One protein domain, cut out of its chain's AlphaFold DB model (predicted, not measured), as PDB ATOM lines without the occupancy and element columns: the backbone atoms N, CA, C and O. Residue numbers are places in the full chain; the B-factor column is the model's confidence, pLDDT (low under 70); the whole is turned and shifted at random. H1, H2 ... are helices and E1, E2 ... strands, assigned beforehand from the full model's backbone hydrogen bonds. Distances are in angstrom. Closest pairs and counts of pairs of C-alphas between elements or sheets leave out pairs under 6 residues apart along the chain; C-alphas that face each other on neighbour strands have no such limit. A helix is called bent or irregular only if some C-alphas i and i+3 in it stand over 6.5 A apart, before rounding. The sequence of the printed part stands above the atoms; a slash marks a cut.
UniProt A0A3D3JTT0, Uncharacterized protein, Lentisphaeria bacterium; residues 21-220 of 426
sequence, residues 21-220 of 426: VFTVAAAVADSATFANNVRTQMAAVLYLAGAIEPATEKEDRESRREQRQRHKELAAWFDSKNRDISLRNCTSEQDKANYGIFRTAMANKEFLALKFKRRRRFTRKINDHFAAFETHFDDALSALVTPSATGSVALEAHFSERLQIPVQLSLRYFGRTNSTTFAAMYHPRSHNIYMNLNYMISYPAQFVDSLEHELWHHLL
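AT A GLANCE: This is residues 21 to 220 of the 426 residues of an uncharacterized protein of Lentisphaeria bacterium (UniProt A0A3D3JTT0). A small sheet of three strands, E1, E3 and E2, has H8 packed along E2 and the long helix H1 packed beside E1, while H5a runs side by side with H1 the opposite way. H2, H3 and H4 gather at one end of this elongated body; H5b and H6 lie toward the other, where residues 146 to 152 stick out. The printed part has 200 residues and is mostly helix, with named elements in the order H1 H2 H3 H4 H5 H6 E1 E2 E3 H7 H8; the sheet is mixed. It is only just compact, close to loose, with a radius of gyration of the C-alphas of 19.4 A and spans of 64 by 41 by 29 A.

HOW THE PARTS SIT: In the sheet, E1, residues 168 to 171, is parallel to E3, residues 192 to 195, with N 193 and O 168 2.8 A apart, within hydrogen-bond range. E2, residues 184 to 187, is antiparallel to E3 and forms a hairpin with it, with N 185 and O 194 at 2.9 A. H8, residues 204 to 219, lies over E2 at a height over the sheet of 7.9 A and runs along the strands. H1, residues 21 to 50, is on the sheet too, its closest C-alphas to E1 being those of Gln 41 and Leu 169, 6.3 A; with H8 on one face of the sheet it makes two layers, helices over strands. H1 is the hub. The helix H5, residues 116 to 145, was assigned as one helix by its hydrogen bonds but is bent, C-alphas 135 and 138 being 7.6 A apart, into H5a, residues 116 to 135, and H5b, residues 138 to 145. H5a touches H1 at a shallow tilt of 4 degrees, opposite ways, closest at the C-alphas of Ala 35 and Glu 134, 4.9 A. H5b only just touches H1, with 3 pairs of C-alphas within 8 A, closest at Ser 31 and Asp 138, 6.1 A. H6, residues 153 to 163, touches residues 23 to 34 of H1, closest at the C-alphas of Ala 27 and Ser 160, 5.2 A. H4, residues 109 to 113, touches residues 49 to 50 of H1, closest at the C-alphas of Gly 50 and Leu 112, 5.5 A. H2, residues 61 to 80, touches H3, residues 93 to 106, at a steep tilt of 63 degrees, closest at the C-alphas of Leu 74 and Phe 102, 6.3 A. H3 is irregular, with C-alphas 100 and 103 7.5 A apart, and only grazes the sheet. H7, residues 199 to 202, only just touches H8, and only at the corner, with 3 pairs of C-alphas within 8 A, closest at Met 200 and Phe 207, 5.3 A. Every O i to N i+4 pair is within hydrogen-bond range in H1, H2, H4, H5a, H5b and H6, against 8 of 10 in H3 and 11 of 12 in H8; H7 is too short for such a pair.

IN THESE COORDINATES: H1 begins at C-alpha 21, (17.212, -12.917, 14.517), and is 43.0 A long from first to last C-alpha. H2 measures 28.6 A, H5a 28.5 A and H3 19.6 A. H8 measures 23.6 A and ends at C-alpha 219, (21.544, -29.058, 28.440).

THE WHOLE: The C-alphas of Ser 80 and Ala 149 are the two farthest apart, 64.3 A. The printed part has no cut. The links from H2 to H3 and from E1 to E2 are long, 12 residues each. Mean pLDDT of the printed part is 84.0, with residues 21 to 29, 145 to 153 and 175 to 182 under 70.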
ATOM      1  N   VAL A  21      16.101 -12.572  15.421       46.53
ATOM      2  CA  VAL A  21      17.212 -12.917  14.517       46.53
ATOM      3  C   VAL A  21      18.555 -12.910  15.255       46.53
ATOM      4  O   VAL A  21      19.361 -13.812  15.044       46.53
ATOM      5  N   PHE A  22      18.798 -11.943  16.147       40.44
ATOM      6  CA  PHE A  22      20.031 -11.899  16.940       40.44
ATOM      7  C   PHE A  22      20.099 -13.007  17.997       40.44
ATOM      8  O   PHE A  22      21.170 -13.580  18.181       40.44
ATOM      9  N   THR A  23      18.988 -13.350  18.658       51.84
ATOM     10  CA  THR A  23      18.950 -14.458  19.627       51.84
ATOM     11  C   THR A  23      19.131 -15.808  18.947       51.84
ATOM     12  O   THR A  23      19.884 -16.634  19.447       51.84
ATOM     13  N   VAL A  24      18.527 -16.016  17.770       52.88
ATOM     14  CA  VAL A  24      18.727 -17.241  16.978       52.88
ATOM     15  C   VAL A  24      20.171 -17.335  16.479       52.88
ATOM     16  O   VAL A  24      20.792 -18.381  16.617       52.88
ATOM     17  N   ALA A  25      20.757 -16.246  15.972       48.53
ATOM     18  CA  ALA A  25      22.150 -16.251  15.519       48.53
ATOM     19  C   ALA A  25      23.157 -16.495  16.660       48.53
ATOM     20  O   ALA A  25      24.156 -17.180  16.450       48.53
ATOM     21  N   ALA A  26      22.898 -15.960  17.859       55.56
ATOM     22  CA  ALA A  26      23.715 -16.223  19.043       55.56
ATOM     23  C   ALA A  26      23.586 -17.684  19.505       55.56
ATOM     24  O   ALA A  26      24.602 -18.338  19.707       55.56
ATOM     25  N   ALA A  27      22.364 -18.224  19.569       57.66
ATOM     26  CA  ALA A  27      22.127 -19.625  19.919       57.66
ATOM     27  C   ALA A  27      22.796 -20.605  18.935       57.66
ATOM     28  O   ALA A  27      23.382 -21.590  19.371       57.66
ATOM     29  N   VAL A  28      22.787 -20.301  17.632       59.75
ATOM     30  CA  VAL A  28      23.481 -21.092  16.594       59.75
ATOM     31  C   VAL A  28      25.009 -20.994  16.726       59.75
ATOM     32  O   VAL A  28      25.730 -21.970  16.518       59.75
ATOM     33  N   ALA A  29      25.545 -19.823  17.080       65.75
ATOM     34  CA  ALA A  29      26.981 -19.671  17.322       65.75
ATOM     35  C   ALA A  29      27.432 -20.418  18.593       65.75
ATOM     36  O   ALA A  29      28.500 -21.045  18.600       65.75
ATOM     37  N   ASP A  30      26.607 -20.386  19.640       79.31
ATOM     38  CA  ASP A  30      26.824 -21.113  20.890       79.31
ATOM     39  C   ASP A  30      26.741 -22.634  20.659       79.31
ATOM     40  O   ASP A  30      27.617 -23.369  21.116       79.31
ATOM     41  N   SER A  31      25.765 -23.112  19.873       82.44
ATOM     42  CA  SER A  31      25.595 -24.535  19.541       82.44
ATOM     43  C   SER A  31      26.766 -25.085  18.720       82.44
ATOM     44  O   SER A  31      27.316 -26.139  19.055       82.44
ATOM     45  N   ALA A  32      27.235 -24.340  17.714       84.94
ATOM     46  CA  ALA A  32      28.406 -24.708  16.920       84.94
ATOM     47  C   ALA A  32      29.689 -24.744  17.768       84.94
ATOM     48  O   ALA A  32      30.492 -25.676  17.665       84.94
ATOM     49  N   THR A  33      29.878 -23.753  18.646       88.12
ATOM     50  CA  THR A  33      31.028 -23.706  19.562       88.12
ATOM     51  C   THR A  33      31.003 -24.887  20.530       88.12
ATOM     52  O   THR A  33      32.026 -25.549  20.727       88.12
ATOM     53  N   PHE A  34      29.837 -25.189  21.102       90.88
ATOM     54  CA  PHE A  34      29.639 -26.320  21.998       90.88
ATOM     55  C   PHE A  34      29.967 -27.651  21.310       90.88
ATOM     56  O   PHE A  34      30.799 -28.419  21.801       90.88
ATOM     57  N   ALA A  35      29.381 -27.908  20.139       91.31
ATOM     58  CA  ALA A  35      29.566 -29.165  19.425       91.31
ATOM     59  C   ALA A  35      31.023 -29.360  18.954       91.31
ATOM     60  O   ALA A  35      31.586 -30.450  19.107       91.31
ATOM     61  N   ASN A  36      31.685 -28.294  18.490       92.38
ATOM     62  CA  ASN A  36      33.115 -28.319  18.176       92.38
ATOM     63  C   ASN A  36      33.978 -28.609  19.422       92.38
ATOM     64  O   ASN A  36      34.926 -29.398  19.357       92.38
ATOM     65  N   ASN A  37      33.648 -28.022  20.579       92.38
ATOM     66  CA  ASN A  37      34.354 -28.289  21.836       92.38
ATOM     67  C   ASN A  37      34.232 -29.760  22.254       92.38
ATOM     68  O   ASN A  37      35.239 -30.367  22.636       92.38
ATOM     69  N   VAL A  38      33.037 -30.347  22.149       93.31
ATOM     70  CA  VAL A  38      32.797 -31.778  22.404       93.31
ATOM     71  C   VAL A  38      33.638 -32.631  21.458       93.31
ATOM     72  O   VAL A  38      34.400 -33.485  21.916       93.31
ATOM     73  N   ARG A  39      33.581 -32.363  20.146       93.81
ATOM     74  CA  ARG A  39      34.367 -33.100  19.146       93.81
ATOM     75  C   ARG A  39      35.865 -33.014  19.420       93.81
ATOM     76  O   ARG A  39      36.557 -34.031  19.409       93.81
ATOM     77  N   THR A  40      36.372 -31.811  19.673       93.31
ATOM     78  CA  THR A  40      37.799 -31.557  19.897       93.31
ATOM     79  C   THR A  40      38.299 -32.282  21.144       93.31
ATOM     80  O   THR A  40      39.354 -32.921  21.109       93.31
ATOM     81  N   GLN A  41      37.529 -32.250  22.235       94.69
ATOM     82  CA  GLN A  41      37.854 -32.999  23.446       94.69
ATOM     83  C   GLN A  41      37.798 -34.507  23.215       94.69
ATOM     84  O   GLN A  41      38.700 -35.222  23.650       94.69
ATOM     85  N   MET A  42      36.788 -34.994  22.494       93.44
ATOM     86  CA  MET A  42      36.653 -36.418  22.217       93.44
ATOM     87  C   MET A  42      37.822 -36.934  21.375       93.44
ATOM     88  O   MET A  42      38.417 -37.965  21.698       93.44
ATOM     89  N   ALA A  43      38.223 -36.177  20.350       93.00
ATOM     90  CA  ALA A  43      39.424 -36.452  19.577       93.00
ATOM     91  C   ALA A  43      40.655 -36.525  20.494       93.00
ATOM     92  O   ALA A  43      41.354 -37.541  20.511       93.00
ATOM     93  N   ALA A  44      40.894 -35.493  21.310       93.00
ATOM     94  CA  ALA A  44      42.035 -35.446  22.223       93.00
ATOM     95  C   ALA A  44      42.077 -36.660  23.168       93.00
ATOM     96  O   ALA A  44      43.120 -37.310  23.288       93.00
ATOM     97  N   VAL A  45      40.939 -37.019  23.772       93.62
ATOM     98  CA  VAL A  45      40.810 -38.193  24.644       93.62
ATOM     99  C   VAL A  45      41.130 -39.483  23.886       93.62
ATOM    100  O   VAL A  45      41.941 -40.277  24.363       93.62
ATOM    101  N   LEU A  46      40.552 -39.702  22.702       92.81
ATOM    102  CA  LEU A  46      40.759 -40.925  21.918       92.81
ATOM    103  C   LEU A  46      42.207 -41.099  21.447       92.81
ATOM    104  O   LEU A  46      42.738 -42.214  21.499       92.81
ATOM    105  N   TYR A  47      42.841 -40.028  20.964       94.44
ATOM    106  CA  TYR A  47      44.222 -40.069  20.476       94.44
ATOM    107  C   TYR A  47      45.211 -40.294  21.626       94.44
ATOM    108  O   TYR A  47      46.053 -41.196  21.540       94.44
ATOM    109  N   LEU A  48      45.050 -39.567  22.739       93.56
ATOM    110  CA  LEU A  48      45.876 -39.736  23.938       93.56
ATOM    111  C   LEU A  48      45.729 -41.147  24.524       93.56
ATOM    112  O   LEU A  48      46.719 -41.850  24.742       93.56
ATOM    113  N   ALA A  49      44.489 -41.600  24.721       92.75
ATOM    114  CA  ALA A  49      44.192 -42.909  25.294       92.75
ATOM    115  C   ALA A  49      44.576 -44.077  24.376       92.75
ATOM    116  O   ALA A  49      44.791 -45.194  24.852       92.75
ATOM    117  N   GLY A  50      44.627 -43.844  23.063       93.25
ATOM    118  CA  GLY A  50      45.046 -44.822  22.062       93.25
ATOM    119  C   GLY A  50      46.560 -44.898  21.854       93.25
ATOM    120  O   GLY A  50      47.015 -45.847  21.192       93.25
ATOM    121  N   ALA A  51      47.308 -43.928  22.401       96.38
ATOM    122  CA  ALA A  51      48.704 -43.635  22.080       96.38
ATOM    123  C   ALA A  51      48.912 -43.527  20.558       96.38
ATOM    124  O   ALA A  51      49.642 -44.308  19.936       96.38
ATOM    125  N   ILE A  52      48.155 -42.617  19.946       96.38
ATOM    126  CA  ILE A  52      48.160 -42.347  18.509       96.38
ATOM    127  C   ILE A  52      48.421 -40.857  18.319       96.38
ATOM    128  O   ILE A  52      47.699 -40.033  18.871       96.38
ATOM    129  N   GLU A  53      49.421 -40.513  17.516       95.00
ATOM    130  CA  GLU A  53      49.700 -39.121  17.166       95.00
ATOM    131  C   GLU A  53      48.568 -38.558  16.287       95.00
ATOM    132  O   GLU A  53      48.338 -39.102  15.203       95.00
ATOM    133  N   PRO A  54      47.884 -37.464  16.681       88.19
ATOM    134  CA  PRO A  54      46.748 -36.938  15.920       88.19
ATOM    135  C   PRO A  54      47.106 -36.526  14.487       88.19
ATOM    136  O   PRO A  54      46.370 -36.822  13.554       88.19
ATOM    137  N   ALA A  55      48.259 -35.877  14.299       88.81
ATOM    138  CA  ALA A  55      48.654 -35.322  13.002       88.81
ATOM    139  C   ALA A  55      49.088 -36.389  11.985       88.81
ATOM    140  O   ALA A  55      48.897 -36.224  10.783       88.81
ATOM    141  N   THR A  56      49.709 -37.476  12.451       93.56
ATOM    142  CA  THR A  56      50.300 -38.503  11.575       93.56
ATOM    143  C   THR A  56      49.501 -39.807  11.565       93.56
ATOM    144  O   THR A  56      49.747 -40.678  10.725       93.56
ATOM    145  N   GLU A  57      48.576 -39.967  12.517       93.19
ATOM    146  CA  GLU A  57      47.897 -41.212  12.873       93.19
ATOM    147  C   GLU A  57      48.847 -42.417  13.023       93.19
ATOM    148  O   GLU A  57      48.474 -43.562  12.729       93.19
ATOM    149  N   LYS A  58      50.095 -42.179  13.444       96.56
ATOM    150  CA  LYS A  58      51.071 -43.227  13.771       96.56
ATOM    151  C   LYS A  58      50.992 -43.588  15.253       96.56
ATOM    152  O   LYS A  58      50.460 -42.844  16.068       96.56
ATOM    153  N   GLU A  59      51.477 -44.781  15.588       96.88
ATOM    154  CA  GLU A  59      51.553 -45.222  16.982       96.88
ATOM    155  C   GLU A  59      52.646 -44.437  17.706       96.88
ATOM    156  O   GLU A  59      53.817 -44.545  17.334       96.88
ATOM    157  N   ASP A  60      52.270 -43.744  18.775       96.62
ATOM    158  CA  ASP A  60      53.219 -43.232  19.754       96.62
ATOM    159  C   ASP A  60      53.666 -44.407  20.637       96.62
ATOM    160  O   ASP A  60      52.989 -44.849  21.573       96.62
ATOM    161  N   ARG A  61      54.804 -44.999  20.269       96.69
ATOM    162  CA  ARG A  61      55.325 -46.198  20.936       96.69
ATOM    163  C   ARG A  61      55.813 -45.914  22.351       96.69
ATOM    164  O   ARG A  61      55.754 -46.824  23.181       96.69
ATOM    165  N   GLU A  62      56.309 -44.708  22.603       96.94
ATOM    166  CA  GLU A  62      56.843 -44.304  23.901       96.94
ATOM    167  C   GLU A  62      55.699 -44.106  24.890       96.94
ATOM    168  O   GLU A  62      55.613 -44.864  25.861       96.94
ATOM    169  N   SER A  63      54.724 -43.255  24.554       94.44
ATOM    170  CA  SER A  63      53.520 -43.049  25.367       94.44
ATOM    171  C   SER A  63      52.780 -44.362  25.617       94.44
ATOM    172  O   SER A  63      52.386 -44.676  26.744       94.44
ATOM    173  N   ARG A  64      52.672 -45.234  24.602       96.50
ATOM    174  CA  ARG A  64      52.078 -46.564  24.792       96.50
ATOM    175  C   ARG A  64      52.840 -47.405  25.813       96.50
ATOM    176  O   ARG A  64      52.214 -48.134  26.589       96.50
ATOM    177  N   ARG A  65      54.173 -47.403  25.765       97.50
ATOM    178  CA  ARG A  65      55.007 -48.174  26.695       97.50
ATOM    179  C   ARG A  65      54.810 -47.663  28.120       97.50
ATOM    180  O   ARG A  65      54.581 -48.488  29.005       97.50
ATOM    181  N   GLU A  66      54.848 -46.350  28.315       96.81
ATOM    182  CA  GLU A  66      54.665 -45.693  29.611       96.81
ATOM    183  C   GLU A  66      53.279 -45.962  30.198       96.81
ATOM    184  O   GLU A  66      53.169 -46.495  31.303       96.81
ATOM    185  N   GLN A  67      52.214 -45.719  29.428       95.31
ATOM    186  CA  GLN A  67      50.841 -45.982  29.865       95.31
ATOM    187  C   GLN A  67      50.641 -47.459  30.232       95.31
ATOM    188  O   GLN A  67      50.094 -47.779  31.288       95.31
ATOM    189  N   ARG A  68      51.140 -48.405  29.418       96.06
ATOM    190  CA  ARG A  68      51.028 -49.842  29.733       96.06
ATOM    191  C   ARG A  68      51.811 -50.238  30.977       96.06
ATOM    192  O   ARG A  68      51.361 -51.131  31.694       96.06
ATOM    193  N   GLN A  69      52.974 -49.637  31.206       96.44
ATOM    194  CA  GLN A  69      53.740 -49.864  32.423       96.44
ATOM    195  C   GLN A  69      52.962 -49.343  33.634       96.44
ATOM    196  O   GLN A  69      52.740 -50.092  34.586       96.44
ATOM    197  N   ARG A  70      52.408 -48.131  33.538       94.38
ATOM    198  CA  ARG A  70      51.584 -47.551  34.594       94.38
ATOM    199  C   ARG A  70      50.329 -48.372  34.892       94.38
ATOM    200  O   ARG A  70      49.998 -48.584  36.054       94.38
ATOM    201  N   HIS A  71      49.671 -48.926  33.872       94.56
ATOM    202  CA  HIS A  71      48.529 -49.832  34.056       94.56
ATOM    203  C   HIS A  71      48.898 -51.111  34.814       94.56
ATOM    204  O   HIS A  71      48.062 -51.649  35.541       94.56
ATOM    205  N   LYS A  72      50.120 -51.636  34.637       95.00
ATOM    206  CA  LYS A  72      50.592 -52.808  35.390       95.00
ATOM    207  C   LYS A  72      50.830 -52.458  36.854       95.00
ATOM    208  O   LYS A  72      50.376 -53.195  37.719       95.00
ATOM    209  N   GLU A  73      51.490 -51.333  37.116       94.81
ATOM    210  CA  GLU A  73      51.748 -50.842  38.474       94.81
ATOM    211  C   GLU A  73      50.452 -50.581  39.237       94.81
ATOM    212  O   GLU A  73      50.284 -51.063  40.353       94.81
ATOM    213  N   LEU A  74      49.508 -49.874  38.613       93.19
ATOM    214  CA  LEU A  74      48.213 -49.563  39.213       93.19
ATOM    215  C   LEU A  74      47.356 -50.814  39.432       93.19
ATOM    216  O   LEU A  74      46.666 -50.900  40.442       93.19
ATOM    217  N   ALA A  75      47.412 -51.797  38.529       90.12
ATOM    218  CA  ALA A  75      46.722 -53.069  38.729       90.12
ATOM    219  C   ALA A  75      47.324 -53.874  39.892       90.12
ATOM    220  O   ALA A  75      46.576 -54.354  40.735       90.12
ATOM    221  N   ALA A  76      48.655 -53.964  39.977       91.50
ATOM    222  CA  ALA A  76      49.333 -54.644  41.081       91.50
ATOM    223  C   ALA A  76      49.084 -53.946  42.428       91.50
ATOM    224  O   ALA A  76      48.857 -54.608  43.436       91.50
ATOM    225  N   TRP A  77      49.078 -52.611  42.435       91.69
ATOM    226  CA  TRP A  77      48.695 -51.811  43.596       91.69
ATOM    227  C   TRP A  77      47.240 -52.062  44.012       91.69
ATOM    228  O   TRP A  77      46.956 -52.236  45.189       91.69
ATOM    229  N   PHE A  78      46.310 -52.127  43.061       89.12
ATOM    230  CA  PHE A  78      44.909 -52.417  43.363       89.12
ATOM    231  C   PHE A  78      44.713 -53.828  43.933       89.12
ATOM    232  O   PHE A  78      43.983 -54.004  44.907       89.12
ATOM    233  N   ASP A  79      45.406 -54.825  43.376       88.81
ATOM    234  CA  ASP A  79      45.395 -56.192  43.900       88.81
ATOM    235  C   ASP A  79      46.024 -56.265  45.306       88.81
ATOM    236  O   ASP A  79      45.493 -56.962  46.167       88.81
ATOM    237  N   SER A  80      47.087 -55.499  45.596       89.62
ATOM    238  CA  SER A  80      47.687 -55.452  46.942       89.62
ATOM    239  C   SER A  80      46.801 -54.773  47.993       89.62
ATOM    240  O   SER A  80      46.983 -55.000  49.189       89.62
ATOM    241  N   LYS A  81      45.804 -53.987  47.563       87.00
ATOM    242  CA  LYS A  81      44.729 -53.442  48.407       87.00
ATOM    243  C   LYS A  81      43.498 -54.359  48.470       87.00
ATOM    244  O   LYS A  81      42.416 -53.901  48.813       87.00
ATOM    245  N   ASN A  82      43.627 -55.642  48.122       82.81
ATOM    246  CA  ASN A  82      42.518 -56.608  48.074       82.81
ATOM    247  C   ASN A  82      41.348 -56.161  47.186       82.81
ATOM    248  O   ASN A  82      40.211 -56.573  47.403       82.81
ATOM    249  N   ARG A  83      41.622 -55.324  46.176       80.31
ATOM    250  CA  ARG A  83      40.611 -54.743  45.279       80.31
ATOM    251  C   ARG A  83      39.566 -53.871  45.976       80.31
ATOM    252  O   ARG A  83      38.556 -53.531  45.365       80.31
ATOM    253  N   ASP A  84      39.841 -53.468  47.209       79.31
ATOM    254  CA  ASP A  84      39.042 -52.518  47.962       79.31
ATOM    255  C   ASP A  84      39.870 -51.250  48.186       79.31
ATOM    256  O   ASP A  84      40.866 -51.231  48.915       79.31
ATOM    257  N   ILE A  85      39.486 -50.180  47.492       75.12
ATOM    258  CA  ILE A  85      40.186 -48.900  47.561       75.12
ATOM    259  C   ILE A  85      39.279 -47.835  48.152       75.12
ATOM    260  O   ILE A  85      38.283 -47.417  47.566       75.12
ATOM    261  N   SER A  86      39.700 -47.317  49.298       81.19
ATOM    262  CA  SER A  86      39.151 -46.106  49.884       81.19
ATOM    263  C   SER A  86      40.288 -45.141  50.189       81.19
ATOM    264  O   SER A  86      41.399 -45.554  50.535       81.19
ATOM    265  N   LEU A  87      40.009 -43.838  50.102       80.69
ATOM    266  CA  LEU A  87      40.990 -42.816  50.472       80.69
ATOM    267  C   LEU A  87      41.449 -42.978  51.933       80.69
ATOM    268  O   LEU A  87      42.600 -42.701  52.251       80.69
ATOM    269  N   ARG A  88      40.571 -43.493  52.808       83.31
ATOM    270  CA  ARG A  88      40.867 -43.769  54.224       83.31
ATOM    271  C   ARG A  88      41.948 -44.842  54.406       83.31
ATOM    272  O   ARG A  88      42.711 -44.765  55.360       83.31
ATOM    273  N   ASN A  89      42.053 -45.787  53.471       77.94
ATOM    274  CA  ASN A  89      43.034 -46.879  53.503       77.94
ATOM    275  C   ASN A  89      44.333 -46.543  52.730       77.94
ATOM    276  O   ASN A  89      45.225 -47.388  52.596       77.94
ATOM    277  N   CYS A  90      44.458 -45.313  52.209       86.88
ATOM    278  CA  CYS A  90      45.640 -44.814  51.500       86.88
ATOM    279  C   CYS A  90      46.579 -44.077  52.469       86.88
ATOM    280  O   CYS A  90      46.501 -42.859  52.631       86.88
ATOM    281  N   THR A  91      47.464 -44.823  53.134       86.31
ATOM    282  CA  THR A  91      48.310 -44.312  54.228       86.31
ATOM    283  C   THR A  91      49.639 -43.709  53.769       86.31
ATOM    284  O   THR A  91      50.216 -42.902  54.492       86.31
ATOM    285  N   SER A  92      50.121 -44.053  52.570       91.62
ATOM    286  CA  SER A  92      51.342 -43.482  51.983       91.62
ATOM    287  C   SER A  92      51.038 -42.430  50.910       91.62
ATOM    288  O   SER A  92      49.987 -42.466  50.270       91.62
ATOM    289  N   GLU A  93      51.980 -41.518  50.650       93.06
ATOM    290  CA  GLU A  93      51.860 -40.561  49.533       93.06
ATOM    291  C   GLU A  93      51.754 -41.273  48.179       93.06
ATOM    292  O   GLU A  93      50.975 -40.868  47.317       93.06
ATOM    293  N   GLN A  94      52.450 -42.402  48.021       91.62
ATOM    294  CA  GLN A  94      52.328 -43.236  46.828       91.62
ATOM    295  C   GLN A  94      50.919 -43.827  46.680       91.62
ATOM    296  O   GLN A  94      50.391 -43.865  45.570       91.62
ATOM    297  N   ASP A  95      50.292 -44.271  47.777       90.62
ATOM    298  CA  ASP A  95      48.915 -44.770  47.750       90.62
ATOM    299  C   ASP A  95      47.929 -43.671  47.368       90.62
ATOM    300  O   ASP A  95      47.060 -43.904  46.532       90.62
ATOM    301  N   LYS A  96      48.076 -42.469  47.936       90.81
ATOM    302  CA  LYS A  96      47.226 -41.319  47.596       90.81
ATOM    303  C   LYS A  96      47.379 -40.930  46.126       90.81
ATOM    304  O   LYS A  96      46.376 -40.720  45.445       90.81
ATOM    305  N   ALA A  97      48.613 -40.899  45.619       90.88
ATOM    306  CA  ALA A  97      48.894 -40.624  44.214       90.88
ATOM    307  C   ALA A  97      48.297 -41.698  43.291       90.88
ATOM    308  O   ALA A  97      47.651 -41.372  42.296       90.88
ATOM    309  N   ASN A  98      48.462 -42.982  43.632       92.12
ATOM    310  CA  ASN A  98      47.866 -44.087  42.880       92.12
ATOM    311  C   ASN A  98      46.335 -44.008  42.898       92.12
ATOM    312  O   ASN A  98      45.720 -44.087  41.837       92.12
ATOM    313  N   TYR A  99      45.730 -43.782  44.065       88.69
ATOM    314  CA  TYR A  99      44.287 -43.622  44.226       88.69
ATOM    315  C   TYR A  99      43.736 -42.480  43.364       88.69
ATOM    316  O   TYR A  99      42.735 -42.669  42.673       88.69
ATOM    317  N   GLY A 100      44.420 -41.330  43.346       86.44
ATOM    318  CA  GLY A 100      44.003 -40.147  42.591       86.44
ATOM    319  C   GLY A 100      43.921 -40.365  41.078       86.44
ATOM    320  O   GLY A 100      43.051 -39.789  40.433       86.44
ATOM    321  N   ILE A 101      44.772 -41.225  40.510       89.19
ATOM    322  CA  ILE A 101      44.819 -41.452  39.055       89.19
ATOM    323  C   ILE A 101      44.257 -42.808  38.617       89.19
ATOM    324  O   ILE A 101      44.056 -43.026  37.421       89.19
ATOM    325  N   PHE A 102      44.032 -43.736  39.556       89.94
ATOM    326  CA  PHE A 102      43.681 -45.125  39.256       89.94
ATOM    327  C   PHE A 102      42.477 -45.214  38.325       89.94
ATOM    328  O   PHE A 102      42.536 -45.883  37.293       89.94
ATOM    329  N   ARG A 103      41.393 -44.505  38.660       87.69
ATOM    330  CA  ARG A 103      40.156 -44.565  37.876       87.69
ATOM    331  C   ARG A 103      40.364 -44.040  36.460       87.69
ATOM    332  O   ARG A 103      39.869 -44.652  35.525       87.69
ATOM    333  N   THR A 104      41.113 -42.959  36.283       87.19
ATOM    334  CA  THR A 104      41.375 -42.385  34.957       87.19
ATOM    335  C   THR A 104      42.245 -43.307  34.109       87.19
ATOM    336  O   THR A 104      41.877 -43.623  32.982       87.19
ATOM    337  N   ALA A 105      43.348 -43.818  34.663       88.31
ATOM    338  CA  ALA A 105      44.260 -44.696  33.931       88.31
ATOM    339  C   ALA A 105      43.628 -46.058  33.591       88.31
ATOM    340  O   ALA A 105      43.878 -46.638  32.541       88.31
ATOM    341  N   MET A 106      42.781 -46.607  34.459       90.62
ATOM    342  CA  MET A 106      42.191 -47.924  34.205       90.62
ATOM    343  C   MET A 106      41.065 -47.897  33.163       90.62
ATOM    344  O   MET A 106      40.737 -48.950  32.614       90.62
ATOM    345  N   ALA A 107      40.517 -46.725  32.832       90.06
ATOM    346  CA  ALA A 107      39.385 -46.548  31.917       90.06
ATOM    347  C   ALA A 107      39.698 -46.860  30.441       90.06
ATOM    348  O   ALA A 107      38.781 -47.092  29.659       90.06
ATOM    349  N   ASN A 108      40.975 -46.868  30.042       92.31
ATOM    350  CA  ASN A 108      41.419 -47.198  28.679       92.31
ATOM    351  C   ASN A 108      42.388 -48.391  28.632       92.31
ATOM    352  O   ASN A 108      42.978 -48.666  27.582       92.31
ATOM    353  N   LYS A 109      42.591 -49.104  29.747       92.62
ATOM    354  CA  LYS A 109      43.559 -50.206  29.841       92.62
ATOM    355  C   LYS A 109      43.339 -51.278  28.774       92.62
ATOM    356  O   LYS A 109      44.306 -51.729  28.153       92.62
ATOM    357  N   GLU A 110      42.098 -51.703  28.580       91.19
ATOM    358  CA  GLU A 110      41.737 -52.725  27.595       91.19
ATOM    359  C   GLU A 110      41.828 -52.157  26.179       91.19
ATOM    360  O   GLU A 110      42.335 -52.824  25.272       91.19
ATOM    361  N   PHE A 111      41.448 -50.887  26.001       92.44
ATOM    362  CA  PHE A 111      41.511 -50.209  24.710       92.44
ATOM    363  C   PHE A 111      42.958 -50.124  24.212       92.44
ATOM    364  O   PHE A 111      43.266 -50.560  23.101       92.44
ATOM    365  N   LEU A 112      43.881 -49.680  25.070       95.25
ATOM    366  CA  LEU A 112      45.311 -49.580  24.774       95.25
ATOM    367  C   LEU A 112      45.975 -50.956  24.541       95.25
ATOM    368  O   LEU A 112      46.988 -51.064  23.833       95.25
ATOM    369  N   ALA A 113      45.410 -52.028  25.110       93.19
ATOM    370  CA  ALA A 113      45.900 -53.395  24.935       93.19
ATOM    371  C   ALA A 113      45.610 -53.976  23.539       93.19
ATOM    372  O   ALA A 113      46.330 -54.882  23.103       93.19
ATOM    373  N   LEU A 114      44.620 -53.447  22.812       94.06
ATOM    374  CA  LEU A 114      44.314 -53.870  21.442       94.06
ATOM    375  C   LEU A 114      45.516 -53.668  20.502       94.06
ATOM    376  O   LEU A 114      46.412 -52.867  20.759       94.06
ATOM    377  N   LYS A 115      45.532 -54.361  19.356       96.25
ATOM    378  CA  LYS A 115      46.522 -54.114  18.290       96.25
ATOM    379  C   LYS A 115      46.352 -52.697  17.726       96.25
ATOM    380  O   LYS A 115      45.219 -52.257  17.536       96.25
ATOM    381  N   PHE A 116      47.454 -52.035  17.358       97.00
ATOM    382  CA  PHE A 116      47.446 -50.657  16.840       97.00
ATOM    383  C   PHE A 116      46.425 -50.436  15.714       97.00
ATOM    384  O   PHE A 116      45.593 -49.539  15.803       97.00
ATOM    385  N   LYS A 117      46.397 -51.325  14.709       95.75
ATOM    386  CA  LYS A 117      45.432 -51.261  13.596       95.75
ATOM    387  C   LYS A 117      43.969 -51.232  14.068       95.75
ATOM    388  O   LYS A 117      43.149 -50.567  13.444       95.75
ATOM    389  N   ARG A 118      43.634 -51.954  15.145       93.56
ATOM    390  CA  ARG A 118      42.275 -51.994  15.710       93.56
ATOM    391  C   ARG A 118      41.976 -50.731  16.519       93.56
ATOM    392  O   ARG A 118      40.907 -50.169  16.326       93.56
ATOM    393  N   ARG A 119      42.923 -50.251  17.338       93.50
ATOM    394  CA  ARG A 119      42.788 -48.977  18.075       93.50
ATOM    395  C   ARG A 119      42.551 -47.810  17.128       93.50
ATOM    396  O   ARG A 119      41.533 -47.149  17.241       93.50
ATOM    397  N   ARG A 120      43.415 -47.650  16.119       94.81
ATOM    398  CA  ARG A 120      43.295 -46.598  15.098       94.81
ATOM    399  C   ARG A 120      41.948 -46.637  14.380       94.81
ATOM    400  O   ARG A 120      41.360 -45.593  14.141       94.81
ATOM    401  N   ARG A 121      41.438 -47.833  14.059       90.88
ATOM    402  CA  ARG A 121      40.115 -47.982  13.438       90.88
ATOM    403  C   ARG A 121      38.991 -47.491  14.354       90.88
ATOM    404  O   ARG A 121      38.108 -46.803  13.864       90.88
ATOM    405  N   PHE A 122      39.018 -47.843  15.641       89.62
ATOM    406  CA  PHE A 122      38.030 -47.356  16.608       89.62
ATOM    407  C   PHE A 122      38.135 -45.845  16.804       89.62
ATOM    408  O   PHE A 122      37.132 -45.165  16.643       89.62
ATOM    409  N   THR A 123      39.343 -45.326  17.057       91.06
ATOM    410  CA  THR A 123      39.604 -43.883  17.172       91.06
ATOM    411  C   THR A 123      39.036 -43.130  15.980       91.06
ATOM    412  O   THR A 123      38.272 -42.196  16.177       91.06
ATOM    413  N   ARG A 124      39.334 -43.572  14.751       90.38
ATOM    414  CA  ARG A 124      38.810 -42.923  13.549       90.38
ATOM    415  C   ARG A 124      37.292 -43.008  13.466       90.38
ATOM    416  O   ARG A 124      36.656 -41.989  13.292       90.38
ATOM    417  N   LYS A 125      36.713 -44.199  13.649       88.69
ATOM    418  CA  LYS A 125      35.261 -44.384  13.550       88.69
ATOM    419  C   LYS A 125      34.496 -43.463  14.504       88.69
ATOM    420  O   LYS A 125      33.511 -42.862  14.101       88.69
ATOM    421  N   ILE A 126      34.946 -43.360  15.753       89.31
ATOM    422  CA  ILE A 126      34.300 -42.491  16.740       89.31
ATOM    423  C   ILE A 126      34.590 -41.015  16.448       89.31
ATOM    424  O   ILE A 126      33.701 -40.186  16.566       89.31
ATOM    425  N   ASN A 127      35.800 -40.672  16.010       89.56
ATOM    426  CA  ASN A 127      36.123 -39.301  15.621       89.56
ATOM    427  C   ASN A 127      35.298 -38.819  14.411       89.56
ATOM    428  O   ASN A 127      34.836 -37.683  14.407       89.56
ATOM    429  N   ASP A 128      35.086 -39.681  13.414       89.19
ATOM    430  CA  ASP A 128      34.241 -39.402  12.249       89.19
ATOM    431  C   ASP A 128      32.776 -39.223  12.676       89.19
ATOM    432  O   ASP A 128      32.119 -38.282  12.239       89.19
ATOM    433  N   HIS A 129      32.291 -40.063  13.602       90.06
ATOM    434  CA  HIS A 129      30.969 -39.905  14.215       90.06
ATOM    435  C   HIS A 129      30.815 -38.533  14.881       90.06
ATOM    436  O   HIS A 129      29.862 -37.818  14.596       90.06
ATOM    437  N   PHE A 130      31.777 -38.111  15.709       90.50
ATOM    438  CA  PHE A 130      31.703 -36.807  16.380       90.50
ATOM    439  C   PHE A 130      31.919 -35.608  15.440       90.50
ATOM    440  O   PHE A 130      31.519 -34.495  15.771       90.50
ATOM    441  N   ALA A 131      32.506 -35.813  14.258       89.56
ATOM    442  CA  ALA A 131      32.511 -34.806  13.197       89.56
ATOM    443  C   ALA A 131      31.134 -34.666  12.527       89.56
ATOM    444  O   ALA A 131      30.702 -33.553  12.230       89.56
ATOM    445  N   ALA A 132      30.418 -35.776  12.332       88.38
ATOM    446  CA  ALA A 132      29.030 -35.739  11.880       88.38
ATOM    447  C   ALA A 132      28.107 -35.132  12.953       88.38
ATOM    448  O   ALA A 132      27.265 -34.299  12.628       88.38
ATOM    449  N   PHE A 133      28.324 -35.463  14.230       89.06
ATOM    450  CA  PHE A 133      27.636 -34.838  15.363       89.06
ATOM    451  C   PHE A 133      27.804 -33.317  15.353       89.06
ATOM    452  O   PHE A 133      26.805 -32.611  15.403       89.06
ATOM    453  N   GLU A 134      29.034 -32.807  15.207       90.56
ATOM    454  CA  GLU A 134      29.291 -31.361  15.086       90.56
ATOM    455  C   GLU A 134      28.448 -30.712  13.978       90.56
ATOM    456  O   GLU A 134      27.921 -29.620  14.161       90.56
ATOM    457  N   THR A 135      28.273 -31.411  12.855       87.69
ATOM    458  CA  THR A 135      27.516 -30.913  11.699       87.69
ATOM    459  C   THR A 135      26.001 -30.918  11.931       87.69
ATOM    460  O   THR A 135      25.307 -30.047  11.415       87.69
ATOM    461  N   HIS A 136      25.476 -31.883  12.692       86.25
ATOM    462  CA  HIS A 136      24.032 -32.119  12.844       86.25
ATOM    463  C   HIS A 136      23.469 -31.768  14.225       86.25
ATOM    464  O   HIS A 136      22.272 -31.938  14.457       86.25
ATOM    465  N   PHE A 137      24.302 -31.277  15.144       87.06
ATOM    466  CA  PHE A 137      23.888 -30.943  16.504       87.06
ATOM    467  C   PHE A 137      22.764 -29.900  16.531       87.06
ATOM    468  O   PHE A 137      21.737 -30.117  17.172       87.06
ATOM    469  N   ASP A 138      22.938 -28.799  15.796       83.25
ATOM    470  CA  ASP A 138      21.967 -27.701  15.741       83.25
ATOM    471  C   ASP A 138      20.636 -28.136  15.111       83.25
ATOM    472  O   ASP A 138      19.562 -27.804  15.614       83.25
ATOM    473  N   ASP A 139      20.699 -28.973  14.069       80.75
ATOM    474  CA  ASP A 139      19.520 -29.570  13.443       80.75
ATOM    475  C   ASP A 139      18.733 -30.444  14.431       80.75
ATOM    476  O   ASP A 139      17.502 -30.385  14.479       80.75
ATOM    477  N   ALA A 140      19.433 -31.283  15.201       79.31
ATOM    478  CA  ALA A 140      18.817 -32.178  16.173       79.31
ATOM    479  C   ALA A 140      18.209 -31.398  17.344       79.31
ATOM    480  O   ALA A 140      17.083 -31.685  17.749       79.31
ATOM    481  N   LEU A 141      18.905 -30.369  17.835       80.56
ATOM    482  CA  LEU A 141      18.372 -29.461  18.850       80.56
ATOM    483  C   LEU A 141      17.131 -28.719  18.324       80.56
ATOM    484  O   LEU A 141      16.098 -28.670  18.990       80.56
ATOM    485  N   SER A 142      17.175 -28.229  17.086       77.25
ATOM    486  CA  SER A 142      16.046 -27.550  16.437       77.25
ATOM    487  C   SER A 142      14.835 -28.467  16.215       77.25
ATOM    488  O   SER A 142      13.689 -28.027  16.337       77.25
ATOM    489  N   ALA A 143      15.055 -29.752  15.923       74.69
ATOM    490  CA  ALA A 143      13.988 -30.749  15.775       74.69
ATOM    491  C   ALA A 143      13.256 -31.053  17.099       74.69
ATOM    492  O   ALA A 143      12.092 -31.466  17.097       74.69
ATOM    493  N   LEU A 144      13.912 -30.833  18.240       72.38
ATOM    494  CA  LEU A 144      13.276 -30.941  19.554       72.38
ATOM    495  C   LEU A 144      12.462 -29.696  19.908       72.38
ATOM    496  O   LEU A 144      11.409 -29.808  20.529       72.38
ATOM    497  N   VAL A 145      12.943 -28.523  19.495       67.31
ATOM    498  CA  VAL A 145      12.432 -27.211  19.929       67.31
ATOM    499  C   VAL A 145      11.524 -26.556  18.873       67.31
ATOM    500  O   VAL A 145      11.119 -25.400  19.028       67.31
ATOM    501  N   THR A 146      11.190 -27.285  17.796       60.16
ATOM    502  CA  THR A 146      10.573 -26.750  16.568       60.16
ATOM    503  C   THR A 146       9.422 -25.778  16.872       60.16
ATOM    504  O   THR A 146       8.578 -26.078  17.721       60.16
ATOM    505  N   PRO A 147       9.363 -24.597  16.224       48.56
ATOM    506  CA  PRO A 147       8.496 -23.523  16.690       48.56
ATOM    507  C   PRO A 147       7.024 -23.846  16.414       48.56
ATOM    508  O   PRO A 147       6.625 -23.989  15.257       48.56
ATOM    509  N   SER A 148       6.184 -23.846  17.450       46.75
ATOM    510  CA  SER A 148       4.818 -23.353  17.270       46.75
ATOM    511  C   SER A 148       4.898 -21.826  17.131       46.75
ATOM    512  O   SER A 148       5.832 -21.199  17.635       46.75
ATOM    513  N   ALA A 149       3.975 -21.205  16.394       45.50
ATOM    514  CA  ALA A 149       4.044 -19.801  15.953       45.50
ATOM    515  C   ALA A 149       4.125 -18.732  17.078       45.50
ATOM    516  O   ALA A 149       4.122 -17.534  16.799       45.50
ATOM    517  N   THR A 150       4.222 -19.147  18.342       51.12
ATOM    518  CA  THR A 150       4.365 -18.331  19.550       51.12
ATOM    519  C   THR A 150       5.410 -18.946  20.498       51.12
ATOM    520  O   THR A 150       5.091 -19.409  21.595       51.12
ATOM    521  N   GLY A 151       6.676 -18.962  20.065       51.88
ATOM    522  CA  GLY A 151       7.803 -19.428  20.881       51.88
ATOM    523  C   GLY A 151       8.139 -18.479  22.040       51.88
ATOM    524  O   GLY A 151       8.221 -17.263  21.852       51.88
ATOM    525  N   SER A 152       8.311 -19.029  23.245       56.28
ATOM    526  CA  SER A 152       8.789 -18.298  24.425       56.28
ATOM    527  C   SER A 152      10.306 -18.112  24.382       56.28
ATOM    528  O   SER A 152      11.015 -19.098  24.518       56.28
ATOM    529  N   VAL A 153      10.790 -16.861  24.318       67.75
ATOM    530  CA  VAL A 153      12.221 -16.454  24.368       67.75
ATOM    531  C   VAL A 153      13.015 -17.109  25.516       67.75
ATOM    532  O   VAL A 153      14.241 -17.173  25.469       67.75
ATOM    533  N   ALA A 154      12.336 -17.580  26.562       73.94
ATOM    534  CA  ALA A 154      12.960 -18.156  27.744       73.94
ATOM    535  C   ALA A 154      13.578 -19.551  27.517       73.94
ATOM    536  O   ALA A 154      14.610 -19.835  28.120       73.94
ATOM    537  N   LEU A 155      13.015 -20.401  26.645       77.12
ATOM    538  CA  LEU A 155      13.604 -21.724  26.379       77.12
ATOM    539  C   LEU A 155      14.883 -21.606  25.549       77.12
ATOM    540  O   LEU A 155      15.886 -22.248  25.855       77.12
ATOM    541  N   GLU A 156      14.876 -20.742  24.535       78.44
ATOM    542  CA  GLU A 156      16.082 -20.427  23.773       78.44
ATOM    543  C   GLU A 156      17.142 -19.776  24.671       78.44
ATOM    544  O   GLU A 156      18.306 -20.151  24.587       78.44
ATOM    545  N   ALA A 157      16.753 -18.872  25.580       77.50
ATOM    546  CA  ALA A 157      17.680 -18.283  26.550       77.50
ATOM    547  C   ALA A 157      18.309 -19.336  27.479       77.50
ATOM    548  O   ALA A 157      19.517 -19.285  27.711       77.50
ATOM    549  N   HIS A 158      17.523 -20.307  27.963       82.75
ATOM    550  CA  HIS A 158      18.034 -21.432  28.750       82.75
ATOM    551  C   HIS A 158      19.070 -22.234  27.957       82.75
ATOM    552  O   HIS A 158      20.180 -22.451  28.440       82.75
ATOM    553  N   PHE A 159      18.757 -22.638  26.722       82.06
ATOM    554  CA  PHE A 159      19.719 -23.385  25.909       82.06
ATOM    555  C   PHE A 159      20.965 -22.564  25.577       82.06
ATOM    556  O   PHE A 159      22.063 -23.099  25.705       82.06
ATOM    557  N   SER A 160      20.838 -21.279  25.232       82.25
ATOM    558  CA  SER A 160      21.996 -20.397  25.040       82.25
ATOM    559  C   SER A 160      22.884 -20.351  26.286       82.25
ATOM    560  O   SER A 160      24.095 -20.521  26.175       82.25
ATOM    561  N   GLU A 161      22.307 -20.194  27.481       84.88
ATOM    562  CA  GLU A 161      23.075 -20.196  28.731       84.88
ATOM    563  C   GLU A 161      23.801 -21.531  28.945       84.88
ATOM    564  O   GLU A 161      24.987 -21.552  29.277       84.88
ATOM    565  N   ARG A 162      23.118 -22.659  28.723       86.69
ATOM    566  CA  ARG A 162      23.710 -23.991  28.907       86.69
ATOM    567  C   ARG A 162      24.813 -24.289  27.901       86.69
ATOM    568  O   ARG A 162      25.854 -24.793  28.304       86.69
ATOM    569  N   LEU A 163      24.630 -23.933  26.632       89.31
ATOM    570  CA  LEU A 163      25.620 -24.145  25.571       89.31
ATOM    571  C   LEU A 163      26.910 -23.339  25.794       89.31
ATOM    572  O   LEU A 163      27.984 -23.762  25.363       89.31
ATOM    573  N   GLN A 164      26.828 -22.215  26.510       88.19
ATOM    574  CA  GLN A 164      27.995 -21.415  26.897       88.19
ATOM    575  C   GLN A 164      28.811 -22.040  28.036       88.19
ATOM    576  O   GLN A 164      29.961 -21.644  28.246       88.19
ATOM    577  N   ILE A 165      28.262 -23.013  28.769       88.06
ATOM    578  CA  ILE A 165      28.980 -23.733  29.820       88.06
ATOM    579  C   ILE A 165      29.748 -24.890  29.168       88.06
ATOM    580  O   ILE A 165      29.137 -25.836  28.678       88.06
ATOM    581  N   PRO A 166      31.092 -24.895  29.172       84.81
ATOM    582  CA  PRO A 166      31.834 -25.977  28.544       84.81
ATOM    583  C   PRO A 166      31.627 -27.293  29.297       84.81
ATOM    584  O   PRO A 166      31.893 -27.379  30.499       84.81
ATOM    585  N   VAL A 167      31.231 -28.342  28.578       89.94
ATOM    586  CA  VAL A 167      31.267 -29.709  29.100       89.94
ATOM    587  C   VAL A 167      32.679 -30.277  28.970       89.94
ATOM    588  O   VAL A 167      33.307 -30.161  27.920       89.94
ATOM    589  N   GLN A 168      33.203 -30.878  30.033       92.44
ATOM    590  CA  GLN A 168      34.482 -31.582  30.034       92.44
ATOM    591  C   GLN A 168      34.278 -33.067  29.742       92.44
ATOM    592  O   GLN A 168      33.364 -33.679  30.286       92.44
ATOM    593  N   LEU A 169      35.159 -33.665  28.942       93.75
ATOM    594  CA  LEU A 169      35.179 -35.110  28.712       93.75
ATOM    595  C   LEU A 169      36.381 -35.737  29.419       93.75
ATOM    596  O   LEU A 169      37.532 -35.435  29.105       93.75
ATOM    597  N   SER A 170      36.129 -36.620  30.385       91.31
ATOM    598  CA  SER A 170      37.179 -37.225  31.212       91.31
ATOM    599  C   SER A 170      37.095 -38.740  31.239       91.31
ATOM    600  O   SER A 170      36.022 -39.327  31.281       91.31
ATOM    601  N   LEU A 171      38.245 -39.406  31.307       91.31
ATOM    602  CA  LEU A 171      38.284 -40.853  31.479       91.31
ATOM    603  C   LEU A 171      38.025 -41.258  32.930       91.31
ATOM    604  O   LEU A 171      38.640 -40.719  33.859       91.31
ATOM    605  N   ARG A 172      37.161 -42.258  33.127       89.50
ATOM    606  CA  ARG A 172      36.898 -42.850  34.439       89.50
ATOM    607  C   ARG A 172      36.510 -44.317  34.332       89.50
ATOM    608  O   ARG A 172      35.619 -44.710  33.593       89.50
ATOM    609  N   TYR A 173      37.176 -45.129  35.135       84.88
ATOM    610  CA  TYR A 173      36.831 -46.516  35.366       84.88
ATOM    611  C   TYR A 173      35.789 -46.595  36.484       84.88
ATOM    612  O   TYR A 173      36.046 -46.131  37.600       84.88
ATOM    613  N   PHE A 174      34.629 -47.175  36.178       74.44
ATOM    614  CA  PHE A 174      33.481 -47.235  37.090       74.44
ATOM    615  C   PHE A 174      33.498 -48.432  38.052       74.44
ATOM    616  O   PHE A 174      32.803 -48.405  39.059       74.44
ATOM    617  N   GLY A 175      34.367 -49.425  37.835       66.38
ATOM    618  CA  GLY A 175      34.482 -50.597  38.708       66.38
ATOM    619  C   GLY A 175      34.130 -51.907  38.004       66.38
ATOM    620  O   GLY A 175      33.886 -51.934  36.804       66.38
ATOM    621  N   ARG A 176      34.207 -53.011  38.756       51.97
ATOM    622  CA  ARG A 176      34.022 -54.403  38.297       51.97
ATOM    623  C   ARG A 176      33.016 -55.163  39.176       51.97
ATOM    624  O   ARG A 176      33.119 -56.378  39.314       51.97
ATOM    625  N   THR A 177      32.098 -54.459  39.834       43.28
ATOM    626  CA  THR A 177      30.892 -55.103  40.361       43.28
ATOM    627  C   THR A 177      30.033 -55.450  39.151       43.28
ATOM    628  O   THR A 177      29.838 -54.610  38.277       43.28
ATOM    629  N   ASN A 178      29.614 -56.710  39.042       35.94
ATOM    630  CA  ASN A 178      29.014 -57.302  37.840       35.94
ATOM    631  C   ASN A 178      27.694 -56.650  37.366       35.94
ATOM    632  O   ASN A 178      27.137 -57.124  36.385       35.94
ATOM    633  N   SER A 179      27.203 -55.609  38.040       36.78
ATOM    634  CA  SER A 179      25.876 -55.033  37.831       36.78
ATOM    635  C   SER A 179      25.831 -53.772  36.967       36.78
ATOM    636  O   SER A 179      24.782 -53.489  36.408       36.78
ATOM    637  N   THR A 180      26.920 -53.014  36.774       44.84
ATOM    638  CA  THR A 180      26.822 -51.767  35.987       44.84
ATOM    639  C   THR A 180      28.098 -51.400  35.227       44.84
ATOM    640  O   THR A 180      28.986 -50.679  35.689       44.84
ATOM    641  N   THR A 181      28.205 -51.877  33.990       56.56
ATOM    642  CA  THR A 181      29.174 -51.358  33.017       56.56
ATOM    643  C   THR A 181      28.613 -50.109  32.337       56.56
ATOM    644  O   THR A 181      28.229 -50.169  31.178       56.56
ATOM    645  N   PHE A 182      28.554 -48.980  33.045       68.31
ATOM    646  CA  PHE A 182      28.177 -47.709  32.417       68.31
ATOM    647  C   PHE A 182      29.274 -47.238  31.449       68.31
ATOM    648  O   PHE A 182      30.477 -47.326  31.744       68.31
ATOM    649  N   ALA A 183      28.859 -46.758  30.276       85.00
ATOM    650  CA  ALA A 183      29.761 -46.282  29.233       85.00
ATOM    651  C   ALA A 183      30.162 -44.814  29.437       85.00
ATOM    652  O   ALA A 183      31.339 -44.467  29.265       85.00
ATOM    653  N   ALA A 184      29.196 -43.991  29.847       88.56
ATOM    654  CA  ALA A 184      29.341 -42.584  30.178       88.56
ATOM    655  C   ALA A 184      28.525 -42.249  31.444       88.56
ATOM    656  O   ALA A 184      27.688 -43.048  31.849       88.56
ATOM    657  N   MET A 185      28.846 -41.137  32.111       88.38
ATOM    658  CA  MET A 185      28.076 -40.590  33.236       88.38
ATOM    659  C   MET A 185      28.344 -39.088  33.378       88.38
ATOM    660  O   MET A 185      29.500 -38.688  33.575       88.38
ATOM    661  N   TYR A 186      27.307 -38.259  33.337       88.56
ATOM    662  CA  TYR A 186      27.393 -36.822  33.555       88.56
ATOM    663  C   TYR A 186      27.425 -36.492  35.045       88.56
ATOM    664  O   TYR A 186      26.703 -37.043  35.873       88.56
ATOM    665  N   HIS A 187      28.285 -35.546  35.407       88.81
ATOM    666  CA  HIS A 187      28.366 -34.999  36.749       88.81
ATOM    667  C   HIS A 187      28.040 -33.496  36.716       88.81
ATOM    668  O   HIS A 187      28.931 -32.680  36.436       88.81
ATOM    669  N   PRO A 188      26.789 -33.102  37.042       85.81
ATOM    670  CA  PRO A 188      26.284 -31.750  36.804       85.81
ATOM    671  C   PRO A 188      27.092 -30.634  37.462       85.81
ATOM    672  O   PRO A 188      27.324 -29.599  36.850       85.81
ATOM    673  N   ARG A 189      27.582 -30.847  38.692       86.06
ATOM    674  CA  ARG A 189      28.320 -29.817  39.448       86.06
ATOM    675  C   ARG A 189      29.680 -29.459  38.858       86.06
ATOM    676  O   ARG A 189      30.210 -28.401  39.168       86.06
ATOM    677  N   SER A 190      30.279 -30.368  38.094       88.19
ATOM    678  CA  SER A 190      31.590 -30.157  37.471       88.19
ATOM    679  C   SER A 190      31.498 -30.033  35.956       88.19
ATOM    680  O   SER A 190      32.541 -29.985  35.315       88.19
ATOM    681  N   HIS A 191      30.282 -30.067  35.398       90.94
ATOM    682  CA  HIS A 191      30.026 -30.122  33.960       90.94
ATOM    683  C   HIS A 191      30.921 -31.145  33.252       90.94
ATOM    684  O   HIS A 191      31.522 -30.846  32.231       90.94
ATOM    685  N   ASN A 192      31.079 -32.338  33.831       92.75
ATOM    686  CA  ASN A 192      32.033 -33.335  33.344       92.75
ATOM    687  C   ASN A 192      31.306 -34.630  33.006       92.75
ATOM    688  O   ASN A 192      30.588 -35.157  33.856       92.75
ATOM    689  N   ILE A 193      31.515 -35.139  31.797       93.31
ATOM    690  CA  ILE A 193      31.084 -36.467  31.384       93.31
ATOM    691  C   ILE A 193      32.267 -37.414  31.545       93.31
ATOM    692  O   ILE A 193      33.302 -37.313  30.878       93.31
ATOM    693  N   TYR A 194      32.101 -38.355  32.461       92.25
ATOM    694  CA  TYR A 194      33.052 -39.419  32.696       92.25
ATOM    695  C   TYR A 194      32.801 -40.569  31.729       92.25
ATOM    696  O   TYR A 194      31.690 -41.062  31.658       92.25
ATOM    697  N   MET A 195      33.833 -41.034  31.029       92.00
ATOM    698  CA  MET A 195      33.728 -42.058  29.989       92.00
ATOM    699  C   MET A 195      34.646 -43.247  30.271       92.00
ATOM    700  O   MET A 195      35.789 -43.084  30.715       92.00
ATOM    701  N   ASN A 196      34.185 -44.446  29.926       90.25
ATOM    702  CA  ASN A 196      34.955 -45.681  30.034       90.25
ATOM    703  C   ASN A 196      35.240 -46.276  28.647       90.25
ATOM    704  O   ASN A 196      34.445 -47.036  28.097       90.25
ATOM    705  N   LEU A 197      36.416 -45.981  28.083       90.44
ATOM    706  CA  LEU A 197      36.806 -46.457  26.747       90.44
ATOM    707  C   LEU A 197      36.970 -47.979  26.648       90.44
ATOM    708  O   LEU A 197      36.981 -48.515  25.540       90.44
ATOM    709  N   ASN A 198      37.090 -48.695  27.769       89.50
ATOM    710  CA  ASN A 198      37.048 -50.156  27.740       89.50
ATOM    711  C   ASN A 198      35.678 -50.663  27.249       89.50
ATOM    712  O   ASN A 198      35.627 -51.648  26.516       89.50
ATOM    713  N   TYR A 199      34.587 -49.955  27.574       85.69
ATOM    714  CA  TYR A 199      33.226 -50.317  27.165       85.69
ATOM    715  C   TYR A 199      33.054 -50.304  25.642       85.69
ATOM    716  O   TYR A 199      32.537 -51.249  25.044       85.69
ATOM    717  N   MET A 200      33.606 -49.271  25.001       84.12
ATOM    718  CA  MET A 200      33.584 -49.062  23.550       84.12
ATOM    719  C   MET A 200      34.138 -50.256  22.748       84.12
ATOM    720  O   MET A 200      33.784 -50.443  21.586       84.12
ATOM    721  N   ILE A 201      35.021 -51.077  23.329       84.31
ATOM    722  CA  ILE A 201      35.619 -52.234  22.640       84.31
ATOM    723  C   ILE A 201      34.568 -53.299  22.326       84.31
ATOM    724  O   ILE A 201      34.637 -53.925  21.261       84.31
ATOM    725  N   SER A 202      33.659 -53.513  23.276       81.81
ATOM    726  CA  SER A 202      32.597 -54.515  23.218       81.81
ATOM    727  C   SER A 202      31.326 -53.924  22.620       81.81
ATOM    728  O   SER A 202      30.702 -54.563  21.777       81.81
ATOM    729  N   TYR A 203      31.000 -52.682  22.988       81.31
ATOM    730  CA  TYR A 203      29.740 -52.030  22.638       81.31
ATOM    731  C   TYR A 203      29.982 -50.599  22.126       81.31
ATOM    732  O   TYR A 203      29.634 -49.622  22.788       81.31
ATOM    733  N   PRO A 204      30.604 -50.430  20.944       80.31
ATOM    734  CA  PRO A 204      30.962 -49.108  20.422       80.31
ATOM    735  C   PRO A 204      29.746 -48.224  20.138       80.31
ATOM    736  O   PRO A 204      29.852 -47.010  20.237       80.31
ATOM    737  N   ALA A 205      28.615 -48.824  19.767       78.62
ATOM    738  CA  ALA A 205      27.400 -48.086  19.458       78.62
ATOM    739  C   ALA A 205      26.710 -47.568  20.726       78.62
ATOM    740  O   ALA A 205      26.431 -46.382  20.820       78.62
ATOM    741  N   GLN A 206      26.546 -48.434  21.731       79.38
ATOM    742  CA  GLN A 206      26.030 -48.046  23.048       79.38
ATOM    743  C   GLN A 206      26.948 -47.034  23.741       79.38
ATOM    744  O   GLN A 206      26.473 -46.145  24.422       79.38
ATOM    745  N   PHE A 207      28.267 -47.119  23.536       85.19
ATOM    746  CA  PHE A 207      29.186 -46.100  24.046       85.19
ATOM    747  C   PHE A 207      28.883 -44.700  23.490       85.19
ATOM    748  O   PHE A 207      28.890 -43.731  24.245       85.19
ATOM    749  N   VAL A 208      28.647 -44.600  22.178       85.69
ATOM    750  CA  VAL A 208      28.261 -43.338  21.532       85.69
ATOM    751  C   VAL A 208      26.906 -42.877  22.045       85.69
ATOM    752  O   VAL A 208      26.769 -41.716  22.401       85.69
ATOM    753  N   ASP A 209      25.951 -43.800  22.127       81.31
ATOM    754  CA  ASP A 209      24.603 -43.528  22.609       81.31
ATOM    755  C   ASP A 209      24.594 -42.956  24.025       81.31
ATOM    756  O   ASP A 209      24.068 -41.871  24.232       81.31
ATOM    757  N   SER A 210      25.281 -43.608  24.968       84.31
ATOM    758  CA  SER A 210      25.406 -43.096  26.332       84.31
ATOM    759  C   SER A 210      26.118 -41.748  26.369       84.31
ATOM    760  O   SER A 210      25.736 -40.879  27.131       84.31
ATOM    761  N   LEU A 211      27.166 -41.533  25.569       87.56
ATOM    762  CA  LEU A 211      27.851 -40.238  25.567       87.56
ATOM    763  C   LEU A 211      26.950 -39.118  25.035       87.56
ATOM    764  O   LEU A 211      26.959 -38.027  25.599       87.56
ATOM    765  N   GLU A 212      26.187 -39.381  23.975       86.81
ATOM    766  CA  GLU A 212      25.160 -38.453  23.512       86.81
ATOM    767  C   GLU A 212      24.147 -38.230  24.624       86.81
ATOM    768  O   GLU A 212      24.059 -37.109  25.085       86.81
ATOM    769  N   HIS A 213      23.535 -39.267  25.187       84.12
ATOM    770  CA  HIS A 213      22.635 -39.168  26.339       84.12
ATOM    771  C   HIS A 213      23.160 -38.237  27.458       84.12
ATOM    772  O   HIS A 213      22.486 -37.299  27.877       84.12
ATOM    773  N   GLU A 214      24.415 -38.398  27.886       87.25
ATOM    774  CA  GLU A 214      25.019 -37.537  28.913       87.25
ATOM    775  C   GLU A 214      25.213 -36.070  28.478       87.25
ATOM    776  O   GLU A 214      25.181 -35.155  29.308       87.25
ATOM    777  N   LEU A 215      25.402 -35.812  27.180       88.56
ATOM    778  CA  LEU A 215      25.397 -34.457  26.624       88.56
ATOM    779  C   LEU A 215      23.996 -33.832  26.681       88.56
ATOM    780  O   LEU A 215      23.900 -32.612  26.802       88.56
ATOM    781  N   TRP A 216      22.921 -34.627  26.672       85.31
ATOM    782  CA  TRP A 216      21.565 -34.106  26.870       85.31
ATOM    783  C   TRP A 216      21.375 -33.627  28.298       85.31
ATOM    784  O   TRP A 216      20.945 -32.496  28.520       85.31
ATOM    785  N   HIS A 217      21.769 -34.444  29.280       84.50
ATOM    786  CA  HIS A 217      21.712 -34.048  30.686       84.50
ATOM    787  C   HIS A 217      22.479 -32.750  30.951       84.50
ATOM    788  O   HIS A 217      22.123 -31.977  31.845       84.50
ATOM    789  N   HIS A 218      23.523 -32.468  30.169       87.38
ATOM    790  CA  HIS A 218      24.217 -31.194  30.246       87.38
ATOM    791  C   HIS A 218      23.338 -29.997  29.848       87.38
ATOM    792  O   HIS A 218      23.454 -28.939  30.466       87.38
ATOM    793  N   LEU A 219      22.424 -30.140  28.894       84.19
ATOM    794  CA  LEU A 219      21.544 -29.058  28.440       84.19
ATOM    795  C   LEU A 219      20.324 -28.831  29.344       84.19
ATOM    796  O   LEU A 219      19.622 -27.834  29.185       84.19
ATOM    797  N   LEU A 220      20.081 -29.704  30.321       79.69
ATOM    798  CA  LEU A 220      18.915 -29.618  31.196       79.69
ATOM    799  C   LEU A 220      19.185 -28.887  32.525       79.69
ATOM    800  O   LEU A 220      20.338 -28.787  32.973       79.69
TER     801      LEU A 220